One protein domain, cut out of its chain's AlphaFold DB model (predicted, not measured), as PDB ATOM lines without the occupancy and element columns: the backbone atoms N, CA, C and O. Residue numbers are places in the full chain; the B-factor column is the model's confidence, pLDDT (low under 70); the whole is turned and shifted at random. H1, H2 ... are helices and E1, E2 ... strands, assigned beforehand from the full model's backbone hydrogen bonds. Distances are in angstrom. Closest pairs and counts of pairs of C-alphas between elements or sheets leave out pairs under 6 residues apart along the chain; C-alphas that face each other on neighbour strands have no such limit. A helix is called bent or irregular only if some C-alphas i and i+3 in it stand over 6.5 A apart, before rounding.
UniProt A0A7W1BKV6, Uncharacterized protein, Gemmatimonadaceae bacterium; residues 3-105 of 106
ATOM      1  N   THR A   3      12.204  -9.792 -39.259       92.38
ATOM      2  CA  THR A   3      10.955  -9.437 -39.955       92.38
ATOM      3  C   THR A   3      11.099  -8.197 -40.836       92.38
ATOM      4  O   THR A   3      10.639  -8.191 -41.969       92.38
ATOM      5  N   GLN A   4      11.812  -7.163 -40.379       93.69
ATOM      6  CA  GLN A   4      12.055  -5.953 -41.180       93.69
ATOM      7  C   GLN A   4      12.923  -6.238 -42.413       93.69
ATOM      8  O   GLN A   4      12.679  -5.684 -43.482       93.69
ATOM      9  N   ARG A   5      13.941  -7.103 -42.282       95.50
ATOM     10  CA  ARG A   5      14.742  -7.534 -43.438       95.50
ATOM     11  C   ARG A   5      13.876  -8.310 -44.422       95.50
ATOM     12  O   ARG A   5      13.873  -7.985 -45.604       95.50
ATOM     13  N   LYS A   6      13.067  -9.246 -43.918       96.94
ATOM     14  CA  LYS A   6      12.179 -10.049 -44.757       96.94
ATOM     15  C   LYS A   6      11.115  -9.208 -45.464       96.94
ATOM     16  O   LYS A   6      10.812  -9.453 -46.625       96.94
ATOM     17  N   PHE A   7      10.611  -8.168 -44.800       97.94
ATOM     18  CA  PHE A   7       9.719  -7.181 -45.402       97.94
ATOM     19  C   PHE A   7      10.391  -6.478 -46.583       97.94
ATOM     20  O   PHE A   7       9.812  -6.423 -47.663       97.94
ATOM     21  N   LYS A   8      11.632  -6.001 -46.417       98.06
ATOM     22  CA  LYS A   8      12.387  -5.354 -47.502       98.06
ATOM     23  C   LYS A   8      12.637  -6.301 -48.679       98.06
ATOM     24  O   LYS A   8      12.476  -5.879 -49.819       98.06
ATOM     25  N   GLU A   9      12.971  -7.564 -48.412       98.25
ATOM     26  CA  GLU A   9      13.148  -8.596 -49.448       98.25
ATOM     27  C   GLU A   9      11.862  -8.826 -50.254       98.25
ATOM     28  O   GLU A   9      11.880  -8.768 -51.483       98.25
ATOM     29  N   ILE A  10      10.732  -9.052 -49.574       98.31
ATOM     30  CA  ILE A  10       9.444  -9.297 -50.241       98.31
ATOM     31  C   ILE A  10       8.984  -8.043 -50.988       98.31
ATOM     32  O   ILE A  10       8.527  -8.147 -52.124       98.31
ATOM     33  N   LYS A  11       9.156  -6.854 -50.395       98.25
ATOM     34  CA  LYS A  11       8.851  -5.579 -51.055       98.25
ATOM     35  C   LYS A  11       9.639  -5.435 -52.352       98.25
ATOM     36  O   LYS A  11       9.043  -5.129 -53.372       98.25
ATOM     37  N   ALA A  12      10.944  -5.708 -52.334       98.19
ATOM     38  CA  ALA A  12      11.778  -5.640 -53.532       98.19
ATOM     39  C   ALA A  12      11.297  -6.609 -54.626       98.19
ATOM     40  O   ALA A  12      11.206  -6.219 -55.788       98.19
ATOM     41  N   ALA A  13      10.923  -7.839 -54.257       98.19
ATOM     42  CA  ALA A  13      10.378  -8.816 -55.198       98.19
ATOM     43  C   ALA A  13       9.029  -8.374 -55.797       98.19
ATOM     44  O   ALA A  13       8.818  -8.486 -57.005       98.19
ATOM     45  N   LEU A  14       8.126  -7.832 -54.973       97.25
ATOM     46  CA  LEU A  14       6.852  -7.282 -55.439       97.25
ATOM     47  C   LEU A  14       7.071  -6.058 -56.331       97.25
ATOM     48  O   LEU A  14       6.450  -5.967 -57.384       97.25
ATOM     49  N   THR A  15       8.000  -5.171 -55.974       96.62
ATOM     50  CA  THR A  15       8.334  -3.996 -56.781       96.62
ATOM     51  C   THR A  15       8.917  -4.370 -58.140       96.62
ATOM     52  O   THR A  15       8.552  -3.769 -59.145       96.62
ATOM     53  N   ALA A  16       9.769  -5.395 -58.201       96.69
ATOM     54  CA  ALA A  16      10.307  -5.889 -59.466       96.69
ATOM     55  C   ALA A  16       9.210  -6.420 -60.407       96.69
ATOM     56  O   ALA A  16       9.343  -6.315 -61.623       96.69
ATOM     57  N   LYS A  17       8.124  -6.978 -59.854       95.44
ATOM     58  CA  LYS A  17       7.024  -7.564 -60.633       95.44
ATOM     59  C   LYS A  17       5.908  -6.572 -60.971       95.44
ATOM     60  O   LYS A  17       5.352  -6.641 -62.061       95.44
ATOM     61  N   TYR A  18       5.553  -5.702 -60.031       94.62
ATOM     62  CA  TYR A  18       4.358  -4.855 -60.094       94.62
ATOM     63  C   TYR A  18       4.673  -3.356 -60.174       94.62
ATOM     64  O   TYR A  18       3.755  -2.545 -60.219       94.62
ATOM     65  N   GLY A  19       5.951  -2.972 -60.205       93.38
ATOM     66  CA  GLY A  19       6.375  -1.573 -60.208       93.38
ATOM     67  C   GLY A  19       6.500  -0.971 -58.807       93.38
ATOM     68  O   GLY A  19       6.385  -1.653 -57.786       93.38
ATOM     69  N   ALA A  20       6.800   0.327 -58.746       92.94
ATOM     70  CA  ALA A  20       7.002   1.036 -57.484       92.94
ATOM     71  C   ALA A  20       5.771   0.939 -56.564       92.94
ATOM     72  O   ALA A  20       4.643   0.845 -57.028       92.94
ATOM     73  N   THR A  21       5.988   0.960 -55.250       93.19
ATOM     74  CA  THR A  21       4.892   1.015 -54.272       93.19
ATOM     75  C   THR A  21       4.164   2.353 -54.352       93.19
ATOM     76  O   THR A  21       4.807   3.397 -54.450       93.19
ATOM     77  N   ASP A  22       2.845   2.343 -54.184       91.94
ATOM     78  CA  ASP A  22       2.031   3.562 -54.185       91.94
ATOM     79  C   ASP A  22       2.037   4.292 -52.851       91.94
ATOM     80  O   ASP A  22       1.934   5.521 -52.808       91.94
ATOM     81  N   ARG A  23       2.096   3.516 -51.766       94.19
ATOM     82  CA  ARG A  23       2.132   3.991 -50.384       94.19
ATOM     83  C   ARG A  23       3.013   3.064 -49.561       94.19
ATOM     84  O   ARG A  23       2.903   1.844 -49.672       94.19
ATOM     85  N   GLU A  24       3.834   3.651 -48.705       95.81
ATOM     86  CA  GLU A  24       4.632   2.939 -47.714       95.81
ATOM     87  C   GLU A  24       4.472   3.630 -46.361       95.81
ATOM     88  O   GLU A  24       4.421   4.856 -46.274       95.81
ATOM     89  N   PHE A  25       4.373   2.825 -45.312       96.44
ATOM     90  CA  PHE A  25       4.228   3.263 -43.937       96.44
ATOM     91  C   PHE A  25       5.283   2.560 -43.091       96.44
ATOM     92  O   PHE A  25       5.329   1.334 -43.075       96.44
ATOM     93  N   ASP A  26       6.090   3.333 -42.372       96.38
ATOM     94  CA  ASP A  26       6.958   2.859 -41.293       96.38
ATOM     95  C   ASP A  26       6.933   3.912 -40.188       96.38
ATOM     96  O   ASP A  26       7.685   4.887 -40.219       96.38
ATOM     97  N   PHE A  27       5.999   3.772 -39.251       96.38
ATOM     98  CA  PHE A  27       5.862   4.744 -38.175       96.38
ATOM     99  C   PHE A  27       5.345   4.120 -36.884       96.38
ATOM    100  O   PHE A  27       4.583   3.150 -36.885       96.38
ATOM    101  N   LEU A  28       5.789   4.712 -35.778       97.69
ATOM    102  CA  LEU A  28       5.200   4.538 -34.460       97.69
ATOM    103  C   LEU A  28       4.086   5.580 -34.306       97.69
ATOM    104  O   LEU A  28       4.265   6.740 -34.678       97.69
ATOM    105  N   HIS A  29       2.932   5.164 -33.806       96.44
ATOM    106  CA  HIS A  29       1.773   6.022 -33.603       96.44
ATOM    107  C   HIS A  29       2.059   7.014 -32.474       96.44
ATOM    108  O   HIS A  29       2.790   6.720 -31.524       96.44
ATOM    109  N   ALA A  30       1.494   8.215 -32.590       95.19
ATOM    110  CA  ALA A  30       1.702   9.263 -31.601       95.19
ATOM    111  C   ALA A  30       1.206   8.813 -30.215       95.19
ATOM    112  O   ALA A  30       0.118   8.258 -30.092       95.19
ATOM    113  N   GLY A  31       2.010   9.067 -29.180       94.19
ATOM    114  CA  GLY A  31       1.687   8.704 -27.796       94.19
ATOM    115  C   GLY A  31       2.074   7.280 -27.384       94.19
ATOM    116  O   GLY A  31       1.918   6.943 -26.214       94.19
ATOM    117  N   SER A  32       2.614   6.465 -28.296       95.31
ATOM    118  CA  SER A  32       3.113   5.134 -27.944       95.31
ATOM    119  C   SER A  32       4.325   5.205 -27.015       95.31
ATOM    120  O   SER A  32       5.284   5.940 -27.272       95.31
ATOM    121  N   ILE A  33       4.300   4.391 -25.959       95.19
ATOM    122  CA  ILE A  33       5.429   4.219 -25.034       95.19
ATOM    123  C   ILE A  33       6.410   3.131 -25.495       95.19
ATOM    124  O   ILE A  33       7.529   3.076 -25.000       95.19
ATOM    125  N   TRP A  34       6.017   2.298 -26.464       94.00
ATOM    126  CA  TRP A  34       6.806   1.186 -27.010       94.00
ATOM    127  C   TRP A  34       7.812   1.681 -28.058       94.00
ATOM    128  O   TRP A  34       7.785   1.296 -29.231       94.00
ATOM    129  N   ASN A  35       8.660   2.624 -27.655       93.62
ATOM    130  CA  ASN A  35       9.544   3.366 -28.550       93.62
ATOM    131  C   ASN A  35      10.992   2.851 -28.558       93.62
ATOM    132  O   ASN A  35      11.812   3.348 -29.335       93.62
ATOM    133  N   GLU A  36      11.305   1.833 -27.758       94.06
ATOM    134  CA  GLU A  36      12.629   1.231 -27.739       94.06
ATOM    135  C   GLU A  36      12.777   0.115 -28.789       94.06
ATOM    136  O   GLU A  36      11.806  -0.555 -29.152       94.06
ATOM    137  N   PRO A  37      14.003  -0.172 -29.270       91.06
ATOM    138  CA  PRO A  37      14.225  -1.218 -30.271       91.06
ATOM    139  C   PRO A  37      13.720  -2.610 -29.868       91.06
ATOM    140  O   PRO A  37      13.288  -3.369 -30.736       91.06
ATOM    141  N   ARG A  38      13.774  -2.944 -28.571       91.00
ATOM    142  CA  ARG A  38      13.278  -4.221 -28.027       91.00
ATOM    143  C   ARG A  38      11.752  -4.325 -28.044       91.00
ATOM    144  O   ARG A  38      11.234  -5.428 -28.169       91.00
ATOM    145  N   ASP A  39      11.053  -3.193 -28.007       92.75
ATOM    146  CA  ASP A  39       9.592  -3.145 -27.960       92.75
ATOM    147  C   ASP A  39       8.965  -3.175 -29.351       92.75
ATOM    148  O   ASP A  39       7.748  -3.174 -29.488       92.75
ATOM    149  N   TRP A  40       9.766  -3.200 -30.416       93.75
ATOM    150  CA  TRP A  40       9.260  -3.018 -31.774       93.75
ATOM    151  C   TRP A  40       8.166  -4.025 -32.151       93.75
ATOM    152  O   TRP A  40       7.155  -3.635 -32.734       93.75
ATOM    153  N   MET A  41       8.347  -5.312 -31.826       94.75
ATOM    154  CA  MET A  41       7.338  -6.346 -32.113       94.75
ATOM    155  C   MET A  41       6.102  -6.185 -31.233       94.75
ATOM    156  O   MET A  41       4.984  -6.346 -31.720       94.75
ATOM    157  N   LEU A  42       6.289  -5.779 -29.978       94.19
ATOM    158  CA  LEU A  42       5.191  -5.460 -29.080       94.19
ATOM    159  C   LEU A  42       4.380  -4.260 -29.588       94.19
ATOM    160  O   LEU A  42       3.160  -4.340 -29.644       94.19
ATOM    161  N   ALA A  43       5.035  -3.198 -30.061       95.88
ATOM    162  CA  ALA A  43       4.377  -2.045 -30.666       95.88
ATOM    163  C   ALA A  43       3.540  -2.453 -31.891       95.88
ATOM    164  O   ALA A  43       2.418  -1.981 -32.066       95.88
ATOM    165  N   VAL A  44       4.048  -3.371 -32.726       96.31
ATOM    166  CA  VAL A  44       3.277  -3.934 -33.849       96.31
ATOM    167  C   VAL A  44       2.084  -4.749 -33.348       96.31
ATOM    168  O   VAL A  44       0.979  -4.581 -33.860       96.31
ATOM    169  N   ARG A  45       2.278  -5.603 -32.338       95.81
ATOM    170  CA  ARG A  45       1.217  -6.430 -31.742       95.81
ATOM    171  C   ARG A  45       0.095  -5.578 -31.141       95.81
ATOM    172  O   ARG A  45      -1.076  -5.902 -31.317       95.81
ATOM    173  N   GLN A  46       0.448  -4.479 -30.481       95.31
ATOM    174  CA  GLN A  46      -0.497  -3.531 -29.882       95.31
ATOM    175  C   GLN A  46      -1.144  -2.590 -30.913       95.31
ATOM    176  O   GLN A  46      -1.957  -1.750 -30.546       95.31
ATOM    177  N   ASN A  47      -0.830  -2.749 -32.206       95.12
ATOM    178  CA  ASN A  47      -1.246  -1.862 -33.298       95.12
ATOM    179  C   ASN A  47      -0.788  -0.401 -33.131       95.12
ATOM    180  O   ASN A  47      -1.354   0.493 -33.750       95.12
ATOM    181  N   GLU A  48       0.261  -0.162 -32.347       96.69
ATOM    182  CA  GLU A  48       0.861   1.158 -32.131       96.69
ATOM    183  C   GLU A  48       2.027   1.428 -33.089       96.69
ATOM    184  O   GLU A  48       2.548   2.535 -33.154       96.69
ATOM    185  N   ARG A  49       2.455   0.428 -33.861       96.88
ATOM    186  CA  ARG A  49       3.436   0.582 -34.936       96.88
ATOM    187  C   ARG A  49       2.929  -0.052 -36.215       96.88
ATOM    188  O   ARG A  49       2.393  -1.157 -36.215       96.88
ATOM    189  N   SER A  50       3.152   0.632 -37.330       97.38
ATOM    190  CA  SER A  50       2.790   0.149 -38.660       97.38
ATOM    191  C   SER A  50       4.030   0.051 -39.538       97.38
ATOM    192  O   SER A  50       4.760   1.027 -39.680       97.38
ATOM    193  N   LEU A  51       4.244  -1.127 -40.132       98.00
ATOM    194  CA  LEU A  51       5.164  -1.334 -41.250       98.00
ATOM    195  C   LEU A  51       4.396  -2.010 -42.389       98.00
ATOM    196  O   LEU A  51       4.026  -3.183 -42.279       98.00
ATOM    197  N   ALA A  52       4.112  -1.256 -43.450       98.19
ATOM    198  CA  ALA A  52       3.283  -1.710 -44.557       98.19
ATOM    199  C   ALA A  52       3.654  -1.048 -45.890       98.19
ATOM    200  O   ALA A  52       4.107   0.092 -45.921       98.19
ATOM    201  N   ALA A  53       3.417  -1.747 -46.995       98.06
ATOM    202  CA  ALA A  53       3.540  -1.229 -48.351       98.06
ATOM    203  C   ALA A  53       2.341  -1.675 -49.191       98.06
ATOM    204  O   ALA A  53       1.862  -2.802 -49.046       98.06
ATOM    205  N   PHE A  54       1.869  -0.790 -50.067       97.25
ATOM    206  CA  PHE A  54       0.679  -1.011 -50.881       97.25
ATOM    207  C   PHE A  54       0.939  -0.713 -52.358       97.25
ATOM    208  O   PHE A  54       1.635   0.249 -52.693       97.25
ATOM    209  N   TRP A  55       0.309  -1.506 -53.221       96.62
ATOM    210  CA  TRP A  55       0.162  -1.266 -54.656       96.62
ATOM    211  C   TRP A  55      -1.326  -1.226 -54.978       96.62
ATOM    212  O   TRP A  55      -2.095  -1.995 -54.412       96.62
ATOM    213  N   SER A  56      -1.734  -0.350 -55.880       92.50
ATOM    214  CA  SER A  56      -3.122  -0.050 -56.205       92.50
ATOM    215  C   SER A  56      -3.303   0.145 -57.708       92.50
ATOM    216  O   SER A  56      -2.393   0.557 -58.437       92.50
ATOM    217  N   LYS A  57      -4.509  -0.175 -58.183       80.69
ATOM    218  CA  LYS A  57      -4.880  -0.114 -59.604       80.69
ATOM    219  C   LYS A  57      -4.641   1.248 -60.242       80.69
ATOM    220  O   LYS A  57      -4.240   1.321 -61.396       80.69
ATOM    221  N   ASP A  58      -4.876   2.320 -59.496       74.88
ATOM    222  CA  ASP A  58      -4.885   3.673 -60.058       74.88
ATOM    223  C   ASP A  58      -3.485   4.178 -60.439       74.88
ATOM    224  O   ASP A  58      -3.354   5.253 -61.024       74.88
ATOM    225  N   LYS A  59      -2.433   3.417 -60.117       73.38
ATOM    226  CA  LYS A  59      -1.045   3.811 -60.367       73.38
ATOM    227  C   LYS A  59      -0.194   2.713 -60.989       73.38
ATOM    228  O   LYS A  59       0.543   2.995 -61.928       73.38
ATOM    229  N   THR A  60      -0.251   1.491 -60.460       78.50
ATOM    230  CA  THR A  60       0.757   0.457 -60.765       78.50
ATOM    231  C   THR A  60       0.157  -0.878 -61.183       78.50
ATOM    232  O   THR A  60       0.766  -1.602 -61.970       78.50
ATOM    233  N   LEU A  61      -1.048  -1.214 -60.712       90.06
ATOM    234  CA  LEU A  61      -1.650  -2.521 -60.972       90.06
ATOM    235  C   LEU A  61      -2.572  -2.523 -62.193       90.06
ATOM    236  O   LEU A  61      -3.388  -1.627 -62.398       90.06
ATOM    237  N   THR A  62      -2.504  -3.600 -62.970       87.19
ATOM    238  CA  THR A  62      -3.424  -3.863 -64.079       87.19
ATOM    239  C   THR A  62      -4.557  -4.795 -63.648       87.19
ATOM    240  O   THR A  62      -4.365  -5.700 -62.834       87.19
ATOM    241  N   HIS A  63      -5.737  -4.628 -64.258       85.25
ATOM    242  CA  HIS A  63      -6.864  -5.551 -64.086       85.25
ATOM    243  C   HIS A  63      -6.424  -7.010 -64.353       85.25
ATOM    244  O   HIS A  63      -5.648  -7.231 -65.283       85.25
ATOM    245  N   PRO A  64      -6.893  -8.011 -63.579       92.50
ATOM    246  CA  PRO A  64      -7.949  -7.955 -62.561       92.50
ATOM    247  C   PRO A  64      -7.500  -7.566 -61.153       92.50
ATOM    248  O   PRO A  64      -8.351  -7.471 -60.270       92.50
ATOM    249  N   LEU A  65      -6.209  -7.344 -60.923       94.50
ATOM    250  CA  LEU A  65      -5.685  -7.043 -59.597       94.50
ATOM    251  C   LEU A  65      -5.947  -5.573 -59.237       94.50
ATOM    252  O   LEU A  65      -5.681  -4.676 -60.037       94.50
ATOM    253  N   THR A  66      -6.501  -5.328 -58.051       94.75
ATOM    254  CA  THR A  66      -6.882  -3.984 -57.593       94.75
ATOM    255  C   THR A  66      -6.024  -3.471 -56.451       94.75
ATOM    256  O   THR A  66      -5.768  -2.269 -56.404       94.75
ATOM    257  N   GLU A  67      -5.552  -4.362 -55.578       95.44
ATOM    258  CA  GLU A  67      -4.665  -4.010 -54.470       95.44
ATOM    259  C   GLU A  67      -3.688  -5.148 -54.144       95.44
ATOM    260  O   GLU A  67      -4.033  -6.329 -54.221       95.44
ATOM    261  N   ILE A  68      -2.465  -4.787 -53.756       97.56
ATOM    262  CA  ILE A  68      -1.533  -5.667 -53.046       97.56
ATOM    263  C   ILE A  68      -1.191  -4.986 -51.729       97.56
ATOM    264  O   ILE A  68      -0.745  -3.839 -51.736       97.56
ATOM    265  N   ALA A  69      -1.340  -5.700 -50.618       97.88
ATOM    266  CA  ALA A  69      -0.972  -5.226 -49.291       97.88
ATOM    267  C   ALA A  69       0.135  -6.110 -48.707       97.88
ATOM    268  O   ALA A  69      -0.064  -7.300 -48.469       97.88
ATOM    269  N   LEU A  70       1.301  -5.522 -48.448       98.56
ATOM    270  CA  LEU A  70       2.398  -6.139 -47.710       98.56
ATOM    271  C   LEU A  70       2.420  -5.533 -46.309       98.56
ATOM    272  O   LEU A  70       2.708  -4.349 -46.172       98.56
ATOM    273  N   VAL A  71       2.125  -6.313 -45.271       98.31
ATOM    274  CA  VAL A  71       1.967  -5.790 -43.902       98.31
ATOM    275  C   VAL A  71       2.709  -6.669 -42.906       98.31
ATOM    276  O   VAL A  71       2.604  -7.894 -42.957       98.31
ATOM    277  N   VAL A  72       3.445  -6.050 -41.984       97.94
ATOM    278  CA  VAL A  72       4.008  -6.750 -40.825       97.94
ATOM    279  C   VAL A  72       2.958  -6.868 -39.725       97.94
ATOM    280  O   VAL A  72       2.270  -5.903 -39.396       97.94
ATOM    281  N   ARG A  73       2.850  -8.062 -39.149       96.81
ATOM    282  CA  ARG A  73       1.974  -8.405 -38.027       96.81
ATOM    283  C   ARG A  73       2.790  -9.091 -36.932       96.81
ATOM    284  O   ARG A  73       3.887  -9.586 -37.194       96.81
ATOM    285  N   ALA A  74       2.247  -9.132 -35.723       95.50
ATOM    286  CA  ALA A  74       2.858  -9.811 -34.590       95.50
ATOM    287  C   ALA A  74       1.802 -10.574 -33.787       95.50
ATOM    288  O   ALA A  74       0.691 -10.085 -33.596       95.50
ATOM    289  N   ASP A  75       2.164 -11.773 -33.339       89.81
ATOM    290  CA  ASP A  75       1.346 -12.659 -32.506       89.81
ATOM    291  C   ASP A  75       1.986 -12.939 -31.135       89.81
ATOM    292  O   ASP A  75       1.326 -13.479 -30.248       89.81
ATOM    293  N   GLY A  76       3.219 -12.483 -30.907       85.81
ATOM    294  CA  GLY A  76       3.947 -12.620 -29.647       85.81
ATOM    295  C   GLY A  76       4.756 -11.374 -29.293       85.81
ATOM    296  O   GLY A  76       4.569 -10.304 -29.871       85.81
ATOM    297  N   TRP A  77       5.622 -11.517 -28.290       84.69
ATOM    298  CA  TRP A  77       6.472 -10.430 -27.787       84.69
ATOM    299  C   TRP A  77       7.669 -10.160 -28.697       84.69
ATOM    300  O   TRP A  77       8.065  -9.013 -28.875       84.69
ATOM    301  N   ASP A  78       8.218 -11.212 -29.295       86.62
ATOM    302  CA  ASP A  78       9.357 -11.195 -30.210       86.62
ATOM    303  C   ASP A  78       9.059 -11.907 -31.544       86.62
ATOM    304  O   ASP A  78       9.869 -11.851 -32.474       86.62
ATOM    305  N   THR A  79       7.884 -12.530 -31.671       90.56
ATOM    306  CA  THR A  79       7.434 -13.203 -32.891       90.56
ATOM    307  C   THR A  79       6.564 -12.294 -33.747       90.56
ATOM    308  O   THR A  79       5.638 -11.619 -33.287       90.56
ATOM    309  N   GLY A  80       6.864 -12.294 -35.043       92.62
ATOM    310  CA  GLY A  80       6.080 -11.584 -36.034       92.62
ATOM    311  C   GLY A  80       6.139 -12.255 -37.390       92.62
ATOM    312  O   GLY A  80       7.046 -13.030 -37.693       92.62
ATOM    313  N   TYR A  81       5.160 -11.932 -38.216       95.31
ATOM    314  CA  TYR A  81       4.982 -12.501 -39.539       95.31
ATOM    315  C   TYR A  81       4.631 -11.407 -40.541       95.31
ATOM    316  O   TYR A  81       4.329 -10.263 -40.193       95.31
ATOM    317  N   ILE A  82       4.721 -11.753 -41.818       97.19
ATOM    318  CA  ILE A  82       4.413 -10.848 -42.917       97.19
ATOM    319  C   ILE A  82       3.215 -11.421 -43.647       97.19
ATOM    320  O   ILE A  82       3.233 -12.576 -44.065       97.19
ATOM    321  N   THR A  83       2.187 -10.604 -43.819       98.00
ATOM    322  CA  THR A  83       1.050 -10.938 -44.670       98.00
ATOM    323  C   THR A  83       1.229 -10.279 -46.025       98.00
ATOM    324  O   THR A  83       1.494  -9.076 -46.089       98.00
ATOM    325  N   VAL A  84       1.037 -11.058 -47.090       98.12
ATOM    326  CA  VAL A  84       0.862 -10.547 -48.453       98.12
ATOM    327  C   VAL A  84      -0.579 -10.821 -48.860       98.12
ATOM    328  O   VAL A  84      -0.967 -11.976 -49.020       98.12
ATOM    329  N   GLY A  85      -1.379  -9.767 -48.973       97.50
ATOM    330  CA  GLY A  85      -2.756  -9.825 -49.447       97.50
ATOM    331  C   GLY A  85      -2.848  -9.368 -50.897       97.50
ATOM    332  O   GLY A  85      -2.187  -8.405 -51.277       97.50
ATOM    333  N   TYR A  86      -3.681 -10.046 -51.681       96.31
ATOM    334  CA  TYR A  86      -4.029  -9.659 -53.046       96.31
ATOM    335  C   TYR A  86      -5.537  -9.469 -53.116       96.31
ATOM    336  O   TYR A  86      -6.288 -10.375 -52.754       96.31
ATOM    337  N   GLU A  87      -5.975  -8.316 -53.604       95.31
ATOM    338  CA  GLU A  87      -7.378  -8.063 -53.895       95.31
ATOM    339  C   GLU A  87      -7.603  -7.995 -55.403       95.31
ATOM    340  O   GLU A  87      -6.854  -7.344 -56.134       95.31
ATOM    341  N   PHE A  88      -8.654  -8.672 -55.861       95.44
ATOM    342  CA  PHE A  88      -9.077  -8.712 -57.255       95.44
ATOM    343  C   PHE A  88     -10.404  -7.976 -57.433       95.44
ATOM    344  O   PHE A  88     -11.221  -7.907 -56.519       95.44
ATOM    345  N   ALA A  89     -10.667  -7.491 -58.644       95.06
ATOM    346  CA  ALA A  89     -11.845  -6.689 -58.970       95.06
ATOM    347  C   ALA A  89     -13.193  -7.378 -58.674       95.06
ATOM    348  O   ALA A  89     -14.210  -6.702 -58.513       95.06
ATOM    349  N   ASN A  90     -13.216  -8.709 -58.602       95.19
ATOM    350  CA  ASN A  90     -14.398  -9.498 -58.269       95.19
ATOM    351  C   ASN A  90     -14.553  -9.786 -56.762       95.19
ATOM    352  O   ASN A  90     -15.499 -10.486 -56.402       95.19
ATOM    353  N   SER A  91     -13.694  -9.245 -55.884       93.50
ATOM    354  CA  SER A  91     -13.711  -9.498 -54.430       93.50
ATOM    355  C   SER A  91     -15.108  -9.328 -53.827       93.50
ATOM    356  O   SER A  91     -15.608 -10.212 -53.130       93.50
ATOM    357  N   LYS A  92     -15.803  -8.239 -54.182       92.38
ATOM    358  CA  LYS A  92     -17.179  -7.955 -53.743       92.38
ATOM    359  C   LYS A  92     -18.183  -9.028 -54.166       92.38
ATOM    360  O   LYS A  92     -19.067  -9.363 -53.382       92.38
ATOM    361  N   SER A  93     -18.076  -9.552 -55.386       95.00
ATOM    362  CA  SER A  93     -18.971 -10.607 -55.879       95.00
ATOM    363  C   SER A  93     -18.702 -11.932 -55.167       95.00
ATOM    364  O   SER A  93     -19.649 -12.560 -54.704       95.00
ATOM    365  N   CYS A  94     -17.431 -12.301 -54.980       93.19
ATOM    366  CA  CYS A  94     -17.051 -13.501 -54.229       93.19
ATOM    367  C   CYS A  94     -17.556 -13.455 -52.778       93.19
ATOM    368  O   CYS A  94     -18.107 -14.434 -52.282       93.19
ATOM    369  N   LEU A  95     -17.433 -12.306 -52.100       92.31
ATOM    370  CA  LEU A  95     -17.943 -12.148 -50.733       92.31
ATOM    371  C   LEU A  95     -19.471 -12.293 -50.656       92.31
ATOM    372  O   LEU A  95     -19.974 -12.902 -49.712       92.31
ATOM    373  N   LYS A  96     -20.211 -11.774 -51.646       94.75
ATOM    374  CA  LYS A  96     -21.670 -11.962 -51.733       94.75
ATOM    375  C   LYS A  96     -22.047 -13.430 -51.912       94.75
ATOM    376  O   LYS A  96     -22.979 -13.891 -51.264       94.75
ATOM    377  N   GLU A  97     -21.324 -14.154 -52.760       94.06
ATOM    378  CA  GLU A  97     -21.566 -15.578 -53.005       94.06
ATOM    379  C   GLU A  97     -21.328 -16.421 -51.744       94.06
ATOM    380  O   GLU A  97     -22.188 -17.209 -51.355       94.06
ATOM    381  N   VAL A  98     -20.223 -16.176 -51.031       92.69
ATOM    382  CA  VAL A  98     -19.935 -16.838 -49.746       92.69
ATOM    383  C   VAL A  98     -21.023 -16.546 -48.709       92.69
ATOM    384  O   VAL A  98     -21.433 -17.440 -47.970       92.69
ATOM    385  N   ALA A  99     -21.509 -15.303 -48.636       91.56
ATOM    386  CA  ALA A  99     -22.584 -14.937 -47.715       91.56
ATOM    387  C   ALA A  99     -23.913 -15.629 -48.066       91.56
ATOM    388  O   ALA A  99     -24.599 -16.118 -47.170       91.56
ATOM    389  N   ALA A 100     -24.251 -15.724 -49.355       90.69
ATOM    390  CA  ALA A 100     -25.445 -16.428 -49.815       90.69
ATOM    391  C   ALA A 100     -25.402 -17.923 -49.451       90.69
ATOM    392  O   ALA A 100     -26.373 -18.439 -48.907       90.69
ATOM    393  N   GLN A 101     -24.261 -18.593 -49.648       85.25
ATOM    394  CA  GLN A 101     -24.091 -20.004 -49.274       85.25
ATOM    395  C   GLN A 101     -24.236 -20.247 -47.766       85.25
ATOM    396  O   GLN A 101     -24.779 -21.271 -47.359       85.25
ATOM    397  N   LYS A 102     -23.778 -19.319 -46.916       77.50
ATOM    398  CA  LYS A 102     -23.974 -19.428 -45.460       77.50
ATOM    399  C   LYS A 102     -25.446 -19.334 -45.067       77.50
ATOM    400  O   LYS A 102     -25.877 -20.085 -44.203       77.50
ATOM    401  N   ASN A 103     -26.205 -18.457 -45.720       67.75
ATOM    402  CA  ASN A 103     -27.635 -18.300 -45.460       67.75
ATOM    403  C   ASN A 103     -28.468 -19.479 -45.984       67.75
ATOM    404  O   ASN A 103     -29.528 -19.742 -45.441       67.75
ATOM    405  N   SER A 104     -28.007 -20.185 -47.022       66.62
ATOM    406  CA  SER A 104     -28.683 -21.383 -47.547       66.62
ATOM    407  C   SER A 104     -28.443 -22.655 -46.725       66.62
ATOM    408  O   SER A 104     -29.117 -23.651 -46.962       66.62
ATOM    409  N   ASN A 105     -27.483 -22.639 -45.796       58.94
ATOM    410  CA  ASN A 105     -27.157 -23.759 -44.903       58.94
ATOM    411  C   ASN A 105     -27.711 -23.565 -43.472       58.94
ATOM    412  O   ASN A 105     -27.282 -24.266 -42.553       58.94
TER     413      ASN A 105
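AT A GLANCE: This is residues 3 to 105 of the 106 residues of an uncharacterized protein of Gemmatimonadaceae bacterium (UniProt A0A7W1BKV6). Look first for a single slab of four antiparallel strands with one long helix, H1, covering one face and running along the strands; the other face is bare. The short helix H2 sits at one end of the strands, beside the sheet, and beyond the opposite end residues 92 to 105, nearly all of them in H3, stick out as a free arm. The printed part has 103 residues, with three named helices and four named strands in the order H1 E1 H2 E2 E3 E4 H3, and the sheet's order is E1, E2, E3, E4. The class is mixed, helices and strands, and the whole is loose, with a radius of gyration of the C-alphas of 16.7 A and spans of 48 by 39 by 23 A.

HOW THE PARTS SIT: Start in the sheet with E2, residues 49 to 56, E3, residues 65 to 74, and E4, residues 80 to 88, a meander in which each strand is the antiparallel neighbour of the one before. E2 and E3 are a hairpin, with N 53 and O 70 2.8 A apart; E3 and E4 are another, with N 71 and O 83 2.9 A apart. At the other edge E1, residues 23 to 28, is antiparallel to E2, with N 25 and O 52 2.8 A apart. Now find H1, residues 3 to 18, on the sheet at a height of 9.6 A: it lies over E3 and runs along it, at 1 degree on the local plane. Its closest C-alpha to E3 is that of Lys 11, 7.3 A from that of Leu 70. H2, residues 37 to 45, only just stands at the sheet's level, with a height of 3.8 A; its closest C-alpha to E3 is that of Arg 45, 4.7 A from that of Ala 74. H2 is irregular, with C-alphas 38 and 41 7.5 A apart. H3, residues 91 to 104, is not on the sheet and is apart from H1 and H2. Every O i to N i+4 pair is within hydrogen-bond range in H1 and H3, and 3 of 5 are in H2.

IN THESE COORDINATES: Find C-alpha 3 at (10.955, -9.437, -39.955); from there H1 runs 21.7 A to C-alpha 18. E1 measures 16.2 A, H2 14.1 A and E2 22.3 A. E3 covers 26.6 A, and E4 covers 26.2 A, ending at C-alpha 88 at (-9.077, -8.712, -57.255). H3 then runs 20.3 A to C-alpha 104 at (-28.683, -21.383, -47.547).

THE WHOLE: The two C-alphas farthest apart are those of Glu 36 and Ser 104, at 51.1 A. Without residues 92 to 105 the body spans 41 by 23 by 20 A. The printed part has no cut and no long link. The mean pLDDT of the printed part is 92.9, and residues 103 to 105 are under 70.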